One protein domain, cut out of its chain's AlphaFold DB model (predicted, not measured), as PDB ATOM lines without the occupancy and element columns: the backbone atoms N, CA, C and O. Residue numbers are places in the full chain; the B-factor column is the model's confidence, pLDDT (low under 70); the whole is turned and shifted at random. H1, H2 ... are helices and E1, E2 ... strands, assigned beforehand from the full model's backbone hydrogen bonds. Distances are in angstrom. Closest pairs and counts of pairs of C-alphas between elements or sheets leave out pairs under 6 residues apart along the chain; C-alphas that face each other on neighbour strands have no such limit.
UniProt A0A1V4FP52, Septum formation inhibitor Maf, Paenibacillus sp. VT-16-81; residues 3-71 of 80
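AT A GLANCE: This is residues 3 to 71 of the 80 residues of the protein "Septum formation inhibitor Maf" of Paenibacillus sp. VT-16-81 (UniProt A0A1V4FP52). A long two-stranded hairpin arm, E2 and E3, reaches out from a small head in which the helices H1 and H2 pack together at a steep angle, with the short strand E1 on the near side of H1. The arm makes the length, and its tip, residues 39 to 44, stands free. The printed part has 69 residues, with two named helices and three named strands in the order E1, H1, E2, E3, H2; the sheet has the order E2 - E3, antiparallel, and the class is mixed, helices and strands. The whole is only just loose, close to extended, with a radius of gyration of the C-alphas of 16.0 A and spans of 53 by 22 by 19 A.

IN THESE COORDINATES: Find C-alpha 29 at (34.670, 1.913, 20.094); from there E2, residues 29 to 39, runs 32.9 A. E3, residues 44 to 54, returns over 33.1 A to C-alpha 54 at (35.169, 5.799, 21.156). Look at residues 15 to 25 for H1, 15.5 A long, and at residues 60 to 70 for H2, 15.3 A long, ending at C-alpha 70 at (20.017, 18.556, 19.057). E1 is residues 7 to 9.

HOW THE PARTS SIT: In the hairpin E2 and E3, antiparallel at 164 degrees, look for N 30 and O 53, 2.8 A apart, and N 45 and O 38, 2.8 A apart, both within hydrogen-bond range. H1 and E3 are only just apart, at 8.2 A. H1 and H2 touch, closest at the C-alphas of Lys 19 and Thr 63, 6.5 A. They stand at a steep tilt of 57 degrees, opposite ways. In H1 and H2 every O i to N i+4 pair is within hydrogen-bond range. E1 pairs with no named strand; its closest C-alpha pair with H1 is Leu 9 and Met 21, 7.5 A. E2 and H2 are apart.

THE WHOLE: The C-alphas farthest apart are those of Asp 42 and Asp 61, 53.3 A. The printed part has no cut, and the four links between elements are tight. The mean pLDDT of the printed part is 97.5, and no printed residue is under 70.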
ATOM      1  N   ALA A   3      29.458   1.965  11.863       97.75
ATOM      2  CA  ALA A   3      29.378   0.520  12.029       97.75
ATOM      3  C   ALA A   3      29.877   0.093  13.411       97.75
ATOM      4  O   ALA A   3      30.916   0.561  13.868       97.75
ATOM      5  N   ILE A   4      29.161  -0.824  14.052       97.88
ATOM      6  CA  ILE A   4      29.536  -1.436  15.334       97.88
ATOM      7  C   ILE A   4      29.084  -2.894  15.312       97.88
ATOM      8  O   ILE A   4      28.059  -3.172  14.706       97.88
ATOM      9  N   ASP A   5      29.820  -3.833  15.910       91.94
ATOM     10  CA  ASP A   5      29.397  -5.241  16.061       91.94
ATOM     11  C   ASP A   5      28.813  -5.884  14.773       91.94
ATOM     12  O   ASP A   5      27.786  -6.557  14.796       91.94
ATOM     13  N   HIS A   6      29.453  -5.645  13.619       88.75
ATOM     14  CA  HIS A   6      29.046  -6.137  12.284       88.75
ATOM     15  C   HIS A   6      27.694  -5.629  11.746       88.75
ATOM     16  O   HIS A   6      27.188  -6.158  10.754       88.75
ATOM     17  N   GLN A   7      27.130  -4.575  12.332       94.88
ATOM     18  CA  GLN A   7      25.939  -3.890  11.832       94.88
ATOM     19  C   GLN A   7      26.261  -2.454  11.417       94.88
ATOM     20  O   GLN A   7      27.063  -1.762  12.045       94.88
ATOM     21  N   PHE A   8      25.607  -1.998  10.349       96.62
ATOM     22  CA  PHE A   8      25.672  -0.612   9.901       96.62
ATOM     23  C   PHE A   8      24.512   0.179  10.494       96.62
ATOM     24  O   PHE A   8      23.352  -0.208  10.349       96.62
ATOM     25  N   LEU A   9      24.821   1.313  11.114       97.69
ATOM     26  CA  LEU A   9      23.831   2.246  11.628       97.69
ATOM     27  C   LEU A   9      23.568   3.334  10.587       97.69
ATOM     28  O   LEU A   9      24.462   4.090  10.192       97.69
ATOM     29  N   GLY A  10      22.320   3.382  10.125       96.50
ATOM     30  CA  GLY A  10      21.789   4.459   9.299       96.50
ATOM     31  C   GLY A  10      21.361   5.660  10.141       96.50
ATOM     32  O   GLY A  10      21.738   5.794  11.305       96.50
ATOM     33  N   LYS A  11      20.574   6.549   9.533       97.88
ATOM     34  CA  LYS A  11      19.890   7.627  10.257       97.88
ATOM     35  C   LYS A  11      18.725   7.020  11.045       97.88
ATOM     36  O   LYS A  11      18.040   6.176  10.466       97.88
ATOM     37  N   PRO A  12      18.483   7.423  12.301       97.56
ATOM     38  CA  PRO A  12      17.342   6.915  13.045       97.56
ATOM     39  C   PRO A  12      16.040   7.450  12.431       97.56
ATOM     40  O   PRO A  12      15.943   8.614  12.042       97.56
ATOM     41  N   SER A  13      15.028   6.599  12.356       96.88
ATOM     42  CA  SER A  13      13.701   6.919  11.823       96.88
ATOM     43  C   SER A  13      12.869   7.725  12.821       96.88
ATOM     44  O   SER A  13      11.976   8.475  12.425       96.88
ATOM     45  N   ASP A  14      13.158   7.571  14.115       96.44
ATOM     46  CA  ASP A  14      12.472   8.245  15.211       96.44
ATOM     47  C   ASP A  14      13.357   8.396  16.469       96.44
ATOM     48  O   ASP A  14      14.514   7.974  16.521       96.44
ATOM     49  N   GLU A  15      12.805   9.032  17.505       97.00
ATOM     50  CA  GLU A  15      13.456   9.243  18.805       97.00
ATOM     51  C   GLU A  15      13.807   7.944  19.536       97.00
ATOM     52  O   GLU A  15      14.839   7.875  20.210       97.00
ATOM     53  N   LYS A  16      12.988   6.902  19.392       97.62
ATOM     54  CA  LYS A  16      13.244   5.617  20.040       97.62
ATOM     55  C   LYS A  16      14.453   4.943  19.402       97.62
ATOM     56  O   LYS A  16      15.324   4.469  20.129       97.62
ATOM     57  N   GLU A  17      14.520   4.933  18.076       97.81
ATOM     58  CA  GLU A  17      15.657   4.401  17.333       97.81
ATOM     59  C   GLU A  17      16.926   5.212  17.628       97.81
ATOM     60  O   GLU A  17      17.980   4.628  17.876       97.81
ATOM     61  N   ALA A  18      16.820   6.542  17.734       98.00
ATOM     62  CA  ALA A  18      17.950   7.391  18.111       98.00
ATOM     63  C   ALA A  18      18.505   7.042  19.502       98.00
ATOM     64  O   ALA A  18      19.716   6.888  19.671       98.00
ATOM     65  N   LYS A  19      17.620   6.844  20.489       98.00
ATOM     66  CA  LYS A  19      18.009   6.394  21.835       98.00
ATOM     67  C   LYS A  19      18.688   5.023  21.794       98.00
ATOM     68  O   LYS A  19      19.716   4.845  22.437       98.00
ATOM     69  N   GLN A  20      18.143   4.072  21.036       97.69
ATOM     70  CA  GLN A  20      18.714   2.727  20.911       97.69
ATOM     71  C   GLN A  20      20.106   2.747  20.271       97.69
ATOM     72  O   GLN A  20      20.998   2.055  20.755       97.69
ATOM     73  N   MET A  21      20.309   3.554  19.226       97.88
ATOM     74  CA  MET A  21      21.623   3.725  18.604       97.88
ATOM     75  C   MET A  21      22.634   4.329  19.586       97.88
ATOM     76  O   MET A  21      23.722   3.787  19.731       97.88
ATOM     77  N   LEU A  22      22.279   5.394  20.313       98.00
ATOM     78  CA  LEU A  22      23.181   6.015  21.294       98.00
ATOM     79  C   LEU A  22      23.541   5.059  22.441       98.00
ATOM     80  O   LEU A  22      24.707   4.954  22.806       98.00
ATOM     81  N   GLN A  23      22.573   4.298  22.957       97.12
ATOM     82  CA  GLN A  23      22.821   3.278  23.984       97.12
ATOM     83  C   GLN A  23      23.704   2.132  23.481       97.12
ATOM     84  O   GLN A  23      24.501   1.586  24.237       97.12
ATOM     85  N   LEU A  24      23.567   1.755  22.211       97.19
ATOM     86  CA  LEU A  24      24.389   0.722  21.591       97.19
ATOM     87  C   LEU A  24      25.860   1.153  21.455       97.19
ATOM     88  O   LEU A  24      26.732   0.296  21.595       97.19
ATOM     89  N   LEU A  25      26.106   2.436  21.162       97.94
ATOM     90  CA  LEU A  25      27.439   3.022  20.971       97.94
ATOM     91  C   LEU A  25      28.103   3.475  22.286       97.94
ATOM     92  O   LEU A  25      29.323   3.564  22.350       97.94
ATOM     93  N   SER A  26      27.312   3.764  23.321       98.12
ATOM     94  CA  SER A  26      27.772   4.216  24.642       98.12
ATOM     95  C   SER A  26      28.862   3.314  25.228       98.12
ATOM     96  O   SER A  26      28.650   2.108  25.376       98.12
ATOM     97  N   GLY A  27      29.992   3.906  25.626       98.12
ATOM     98  CA  GLY A  27      31.114   3.199  26.254       98.12
ATOM     99  C   GLY A  27      31.856   2.231  25.327       98.12
ATOM    100  O   GLY A  27      32.503   1.301  25.811       98.12
ATOM    101  N   LYS A  28      31.714   2.371  24.004       98.31
ATOM    102  CA  LYS A  28      32.318   1.466  23.020       98.31
ATOM    103  C   LYS A  28      33.071   2.220  21.937       98.31
ATOM    104  O   LYS A  28      32.735   3.348  21.580       98.31
ATOM    105  N   THR A  29      34.045   1.526  21.356       98.31
ATOM    106  CA  THR A  29      34.670   1.913  20.094       98.31
ATOM    107  C   THR A  29      33.861   1.363  18.918       98.31
ATOM    108  O   THR A  29      33.546   0.172  18.863       98.31
ATOM    109  N   HIS A  30      33.559   2.216  17.946       98.25
ATOM    110  CA  HIS A  30      32.908   1.872  16.684       98.25
ATOM    111  C   HIS A  30      33.649   2.493  15.502       98.25
ATOM    112  O   HIS A  30      34.523   3.339  15.671       98.25
ATOM    113  N   GLN A  31      33.297   2.086  14.284       98.25
ATOM    114  CA  GLN A  31      33.998   2.509  13.074       98.25
ATOM    115  C   GLN A  31      33.151   3.461  12.238       98.25
ATOM    116  O   GLN A  31      31.974   3.206  11.959       98.25
ATOM    117  N   VAL A  32      33.759   4.552  11.786       98.12
ATOM    118  CA  VAL A  32      33.156   5.498  10.846       98.12
ATOM    119  C   VAL A  32      33.852   5.374   9.502       98.12
ATOM    120  O   VAL A  32      35.033   5.672   9.357       98.12
ATOM    121  N   TYR A  33      33.083   4.961   8.500       96.81
ATOM    122  CA  TYR A  33      33.541   4.802   7.127       96.81
ATOM    123  C   TYR A  33      33.187   6.031   6.299       96.81
ATOM    124  O   TYR A  33      32.005   6.390   6.191       96.81
ATOM    125  N   THR A  34      34.187   6.604   5.635       97.00
ATOM    126  CA  THR A  34      34.011   7.678   4.654       97.00
ATOM    127  C   THR A  34      34.508   7.211   3.295       97.00
ATOM    128  O   THR A  34      35.699   7.002   3.088       97.00
ATOM    129  N   GLY A  35      33.580   7.037   2.352       96.94
ATOM    130  CA  GLY A  35      33.888   6.669   0.972       96.94
ATOM    131  C   GLY A  35      33.904   7.893   0.063       96.94
ATOM    132  O   GLY A  35      32.974   8.699   0.095       96.94
ATOM    133  N   ILE A  36      34.923   8.010  -0.783       97.94
ATOM    134  CA  ILE A  36      35.024   9.052  -1.810       97.94
ATOM    135  C   ILE A  36      35.194   8.376  -3.166       97.94
ATOM    136  O   ILE A  36      35.986   7.447  -3.322       97.94
ATOM    137  N   THR A  37      34.447   8.845  -4.165       98.25
ATOM    138  CA  THR A  37      34.604   8.409  -5.556       98.25
ATOM    139  C   THR A  37      34.847   9.604  -6.461       98.25
ATOM    140  O   THR A  37      34.092  10.573  -6.434       98.25
ATOM    141  N   ILE A  38      35.883   9.508  -7.293       98.19
ATOM    142  CA  ILE A  38      36.197  10.459  -8.359       98.19
ATOM    143  C   ILE A  38      36.020   9.734  -9.692       98.19
ATOM    144  O   ILE A  38      36.642   8.696  -9.932       98.19
ATOM    145  N   LYS A  39      35.172  10.282 -10.565       98.12
ATOM    146  CA  LYS A  39      34.836   9.692 -11.865       98.12
ATOM    147  C   LYS A  39      35.026  10.703 -12.995       98.12
ATOM    148  O   LYS A  39      34.550  11.830 -12.904       98.12
ATOM    149  N   THR A  40      35.679  10.266 -14.065       97.88
ATOM    150  CA  THR A  40      35.769  10.943 -15.366       97.88
ATOM    151  C   THR A  40      35.102  10.077 -16.444       97.88
ATOM    152  O   THR A  40      34.547   9.019 -16.138       97.88
ATOM    153  N   SER A  41      35.142  10.509 -17.709       98.00
ATOM    154  CA  SER A  41      34.736   9.691 -18.864       98.00
ATOM    155  C   SER A  41      35.503   8.370 -18.954       98.00
ATOM    156  O   SER A  41      34.920   7.345 -19.291       98.00
ATOM    157  N   ASP A  42      36.790   8.394 -18.604       97.94
ATOM    158  CA  ASP A  42      37.731   7.310 -18.910       97.94
ATOM    159  C   ASP A  42      38.185   6.535 -17.669       97.94
ATOM    160  O   ASP A  42      38.807   5.477 -17.779       97.94
ATOM    161  N   LYS A  43      37.914   7.055 -16.464       97.81
ATOM    162  CA  LYS A  43      38.399   6.465 -15.214       97.81
ATOM    163  C   LYS A  43      37.414   6.646 -14.070       97.81
ATOM    164  O   LYS A  43      36.769   7.679 -13.929       97.81
ATOM    165  N   THR A  44      37.354   5.648 -13.197       98.44
ATOM    166  CA  THR A  44      36.722   5.753 -11.878       98.44
ATOM    167  C   THR A  44      37.736   5.336 -10.822       98.44
ATOM    168  O   THR A  44      38.420   4.327 -10.986       98.44
ATOM    169  N   ILE A  45      37.864   6.129  -9.763       98.25
ATOM    170  CA  ILE A  45      38.678   5.824  -8.586       98.25
ATOM    171  C   ILE A  45      37.772   5.935  -7.372       98.25
ATOM    172  O   ILE A  45      37.158   6.977  -7.156       98.25
ATOM    173  N   THR A  46      37.733   4.882  -6.566       98.25
ATOM    174  CA  THR A  46      37.024   4.861  -5.287       98.25
ATOM    175  C   THR A  46      38.028   4.568  -4.186       98.25
ATOM    176  O   THR A  46      38.852   3.667  -4.326       98.25
ATOM    177  N   GLN A  47      37.976   5.352  -3.115       98.31
ATOM    178  CA  GLN A  47      38.760   5.153  -1.902       98.31
ATOM    179  C   GLN A  47      37.834   5.189  -0.692       98.31
ATOM    180  O   GLN A  47      36.752   5.778  -0.738       98.31
ATOM    181  N   THR A  48      38.234   4.529   0.385       98.06
ATOM    182  CA  THR A  48      37.507   4.532   1.655       98.06
ATOM    183  C   THR A  48      38.502   4.710   2.778       98.06
ATOM    184  O   THR A  48      39.520   4.024   2.804       98.06
ATOM    185  N   ASP A  49      38.187   5.630   3.676       98.00
ATOM    186  CA  ASP A  49      38.905   5.826   4.925       98.00
ATOM    187  C   ASP A  49      38.047   5.347   6.100       98.00
ATOM    188  O   ASP A  49      36.808   5.385   6.029       98.00
ATOM    189  N   VAL A  50      38.705   4.868   7.154       97.81
ATOM    190  CA  VAL A  50      38.060   4.288   8.338       97.81
ATOM    191  C   VAL A  50      38.683   4.888   9.586       97.81
ATOM    192  O   VAL A  50      39.894   4.808   9.773       97.81
ATOM    193  N   ALA A  51      37.841   5.454  10.447       97.88
ATOM    194  CA  ALA A  51      38.249   5.973  11.744       97.88
ATOM    195  C   ALA A  51      37.576   5.186  12.870       97.88
ATOM    196  O   ALA A  51      36.359   4.986  12.838       97.88
ATOM    197  N   ASP A  52      38.360   4.790  13.870       98.25
ATOM    198  CA  ASP A  52      37.846   4.263  15.129       98.25
ATOM    199  C   ASP A  52      37.462   5.441  16.037       98.25
ATOM    200  O   ASP A  52      38.240   6.379  16.232       98.25
ATOM    201  N   VAL A  53      36.239   5.419  16.558       98.25
ATOM    202  CA  VAL A  53      35.674   6.450  17.432       98.25
ATOM    203  C   VAL A  53      35.187   5.774  18.698       98.25
ATOM    204  O   VAL A  53      34.402   4.837  18.624       98.25
ATOM    205  N   GLU A  54      35.630   6.260  19.850       98.25
ATOM    206  CA  GLU A  54      35.169   5.799  21.156       98.25
ATOM    207  C   GLU A  54      34.269   6.862  21.781       98.25
ATOM    208  O   GLU A  54      34.603   8.050  21.768       98.25
ATOM    209  N   LEU A  55      33.107   6.439  22.277       97.94
ATOM    210  CA  LEU A  55      32.243   7.283  23.093       97.94
ATOM    211  C   LEU A  55      32.405   6.908  24.557       97.94
ATOM    212  O   LEU A  55      32.452   5.724  24.894       97.94
ATOM    213  N   ASP A  56      32.384   7.923  25.417       98.06
ATOM    214  CA  ASP A  56      32.193   7.719  26.848       98.06
ATOM    215  C   ASP A  56      30.854   7.012  27.124       98.06
ATOM    216  O   ASP A  56      29.964   6.924  26.266       98.06
ATOM    217  N   GLU A  57      30.698   6.494  28.343       98.25
ATOM    218  CA  GLU A  57      29.395   6.028  28.805       98.25
ATOM    219  C   GLU A  57      28.391   7.188  28.790       98.25
ATOM    220  O   GLU A  57      28.609   8.228  29.408       98.25
ATOM    221  N   ILE A  58      27.277   7.000  28.085       97.12
ATOM    222  CA  ILE A  58      26.215   7.991  27.941       97.12
ATOM    223  C   ILE A  58      25.073   7.587  28.857       97.12
ATOM    224  O   ILE A  58      24.451   6.532  28.699       97.12
ATOM    225  N   THR A  59      24.744   8.453  29.804       97.75
ATOM    226  CA  THR A  59      23.611   8.222  30.690       97.75
ATOM    227  C   THR A  59      22.279   8.390  29.961       97.75
ATOM    228  O   THR A  59      22.142   9.033  28.912       97.75
ATOM    229  N   ASP A  60      21.231   7.836  30.562       97.00
ATOM    230  CA  ASP A  60      19.873   7.947  30.038       97.00
ATOM    231  C   ASP A  60      19.379   9.405  29.988       97.00
ATOM    232  O   ASP A  60      18.588   9.760  29.110       97.00
ATOM    233  N   ASP A  61      19.841  10.256  30.906       98.00
ATOM    234  CA  ASP A  61      19.463  11.669  30.953       98.00
ATOM    235  C   ASP A  61      20.243  12.514  29.943       98.00
ATOM    236  O   ASP A  61      19.639  13.368  29.289       98.00
ATOM    237  N   GLU A  62      21.527  12.224  29.714       98.12
ATOM    238  CA  GLU A  62      22.297  12.815  28.610       98.12
ATOM    239  C   GLU A  62      21.705  12.435  27.259       98.12
ATOM    240  O   GLU A  62      21.521  13.300  26.406       98.12
ATOM    241  N   THR A  63      21.307  11.172  27.084       97.75
ATOM    242  CA  THR A  63      20.653  10.708  25.856       97.75
ATOM    243  C   THR A  63      19.357  11.479  25.593       97.75
ATOM    244  O   THR A  63      19.156  12.014  24.500       97.75
ATOM    245  N   LYS A  64      18.479  11.600  26.603       97.62
ATOM    246  CA  LYS A  64      17.232  12.382  26.493       97.62
ATOM    247  C   LYS A  64      17.515  13.852  26.202       97.62
ATOM    248  O   LYS A  64      16.854  14.449  25.350       97.62
ATOM    249  N   TYR A  65      18.471  14.445  26.915       98.31
ATOM    250  CA  TYR A  65      18.866  15.834  26.718       98.31
ATOM    251  C   TYR A  65      19.366  16.053  25.290       98.31
ATOM    252  O   TYR A  65      18.917  16.983  24.618       98.31
ATOM    253  N   TYR A  66      20.242  15.178  24.806       98.25
ATOM    254  CA  TYR A  66      20.844  15.290  23.491       98.25
ATOM    255  C   TYR A  66      19.796  15.182  22.379       98.25
ATOM    256  O   TYR A  66      19.696  16.073  21.534       98.25
ATOM    257  N   ILE A  67      18.935  14.160  22.422       97.69
ATOM    258  CA  ILE A  67      17.889  13.979  21.407       97.69
ATOM    259  C   ILE A  67      16.918  15.164  21.398       97.69
ATOM    260  O   ILE A  67      16.596  15.693  20.330       97.69
ATOM    261  N   LYS A  68      16.491  15.628  22.577       97.56
ATOM    262  CA  LYS A  68      15.549  16.744  22.698       97.56
ATOM    263  C   LYS A  68      16.114  18.053  22.143       97.56
ATOM    264  O   LYS A  68      15.386  18.786  21.476       97.56
ATOM    265  N   ASN A  69      17.374  18.365  22.444       97.88
ATOM    266  CA  ASN A  69      17.957  19.669  22.122       97.88
ATOM    267  C   ASN A  69      18.638  19.709  20.748       97.88
ATOM    268  O   ASN A  69      18.602  20.752  20.099       97.88
ATOM    269  N   TYR A  70      19.215  18.597  20.287       96.38
ATOM    270  CA  TYR A  70      20.017  18.556  19.057       96.38
ATOM    271  C   TYR A  70      19.373  17.760  17.923       96.38
ATOM    272  O   TYR A  70      19.760  17.951  16.774       96.38
ATOM    273  N   ARG A  71      18.356  16.932  18.210       95.81
ATOM    274  CA  ARG A  71      17.518  16.235  17.214       95.81
ATOM    275  C   ARG A  71      18.349  15.539  16.118       95.81
ATOM    276  O   ARG A  71      18.209  15.895  14.947       95.81
TER     277      ARG A  71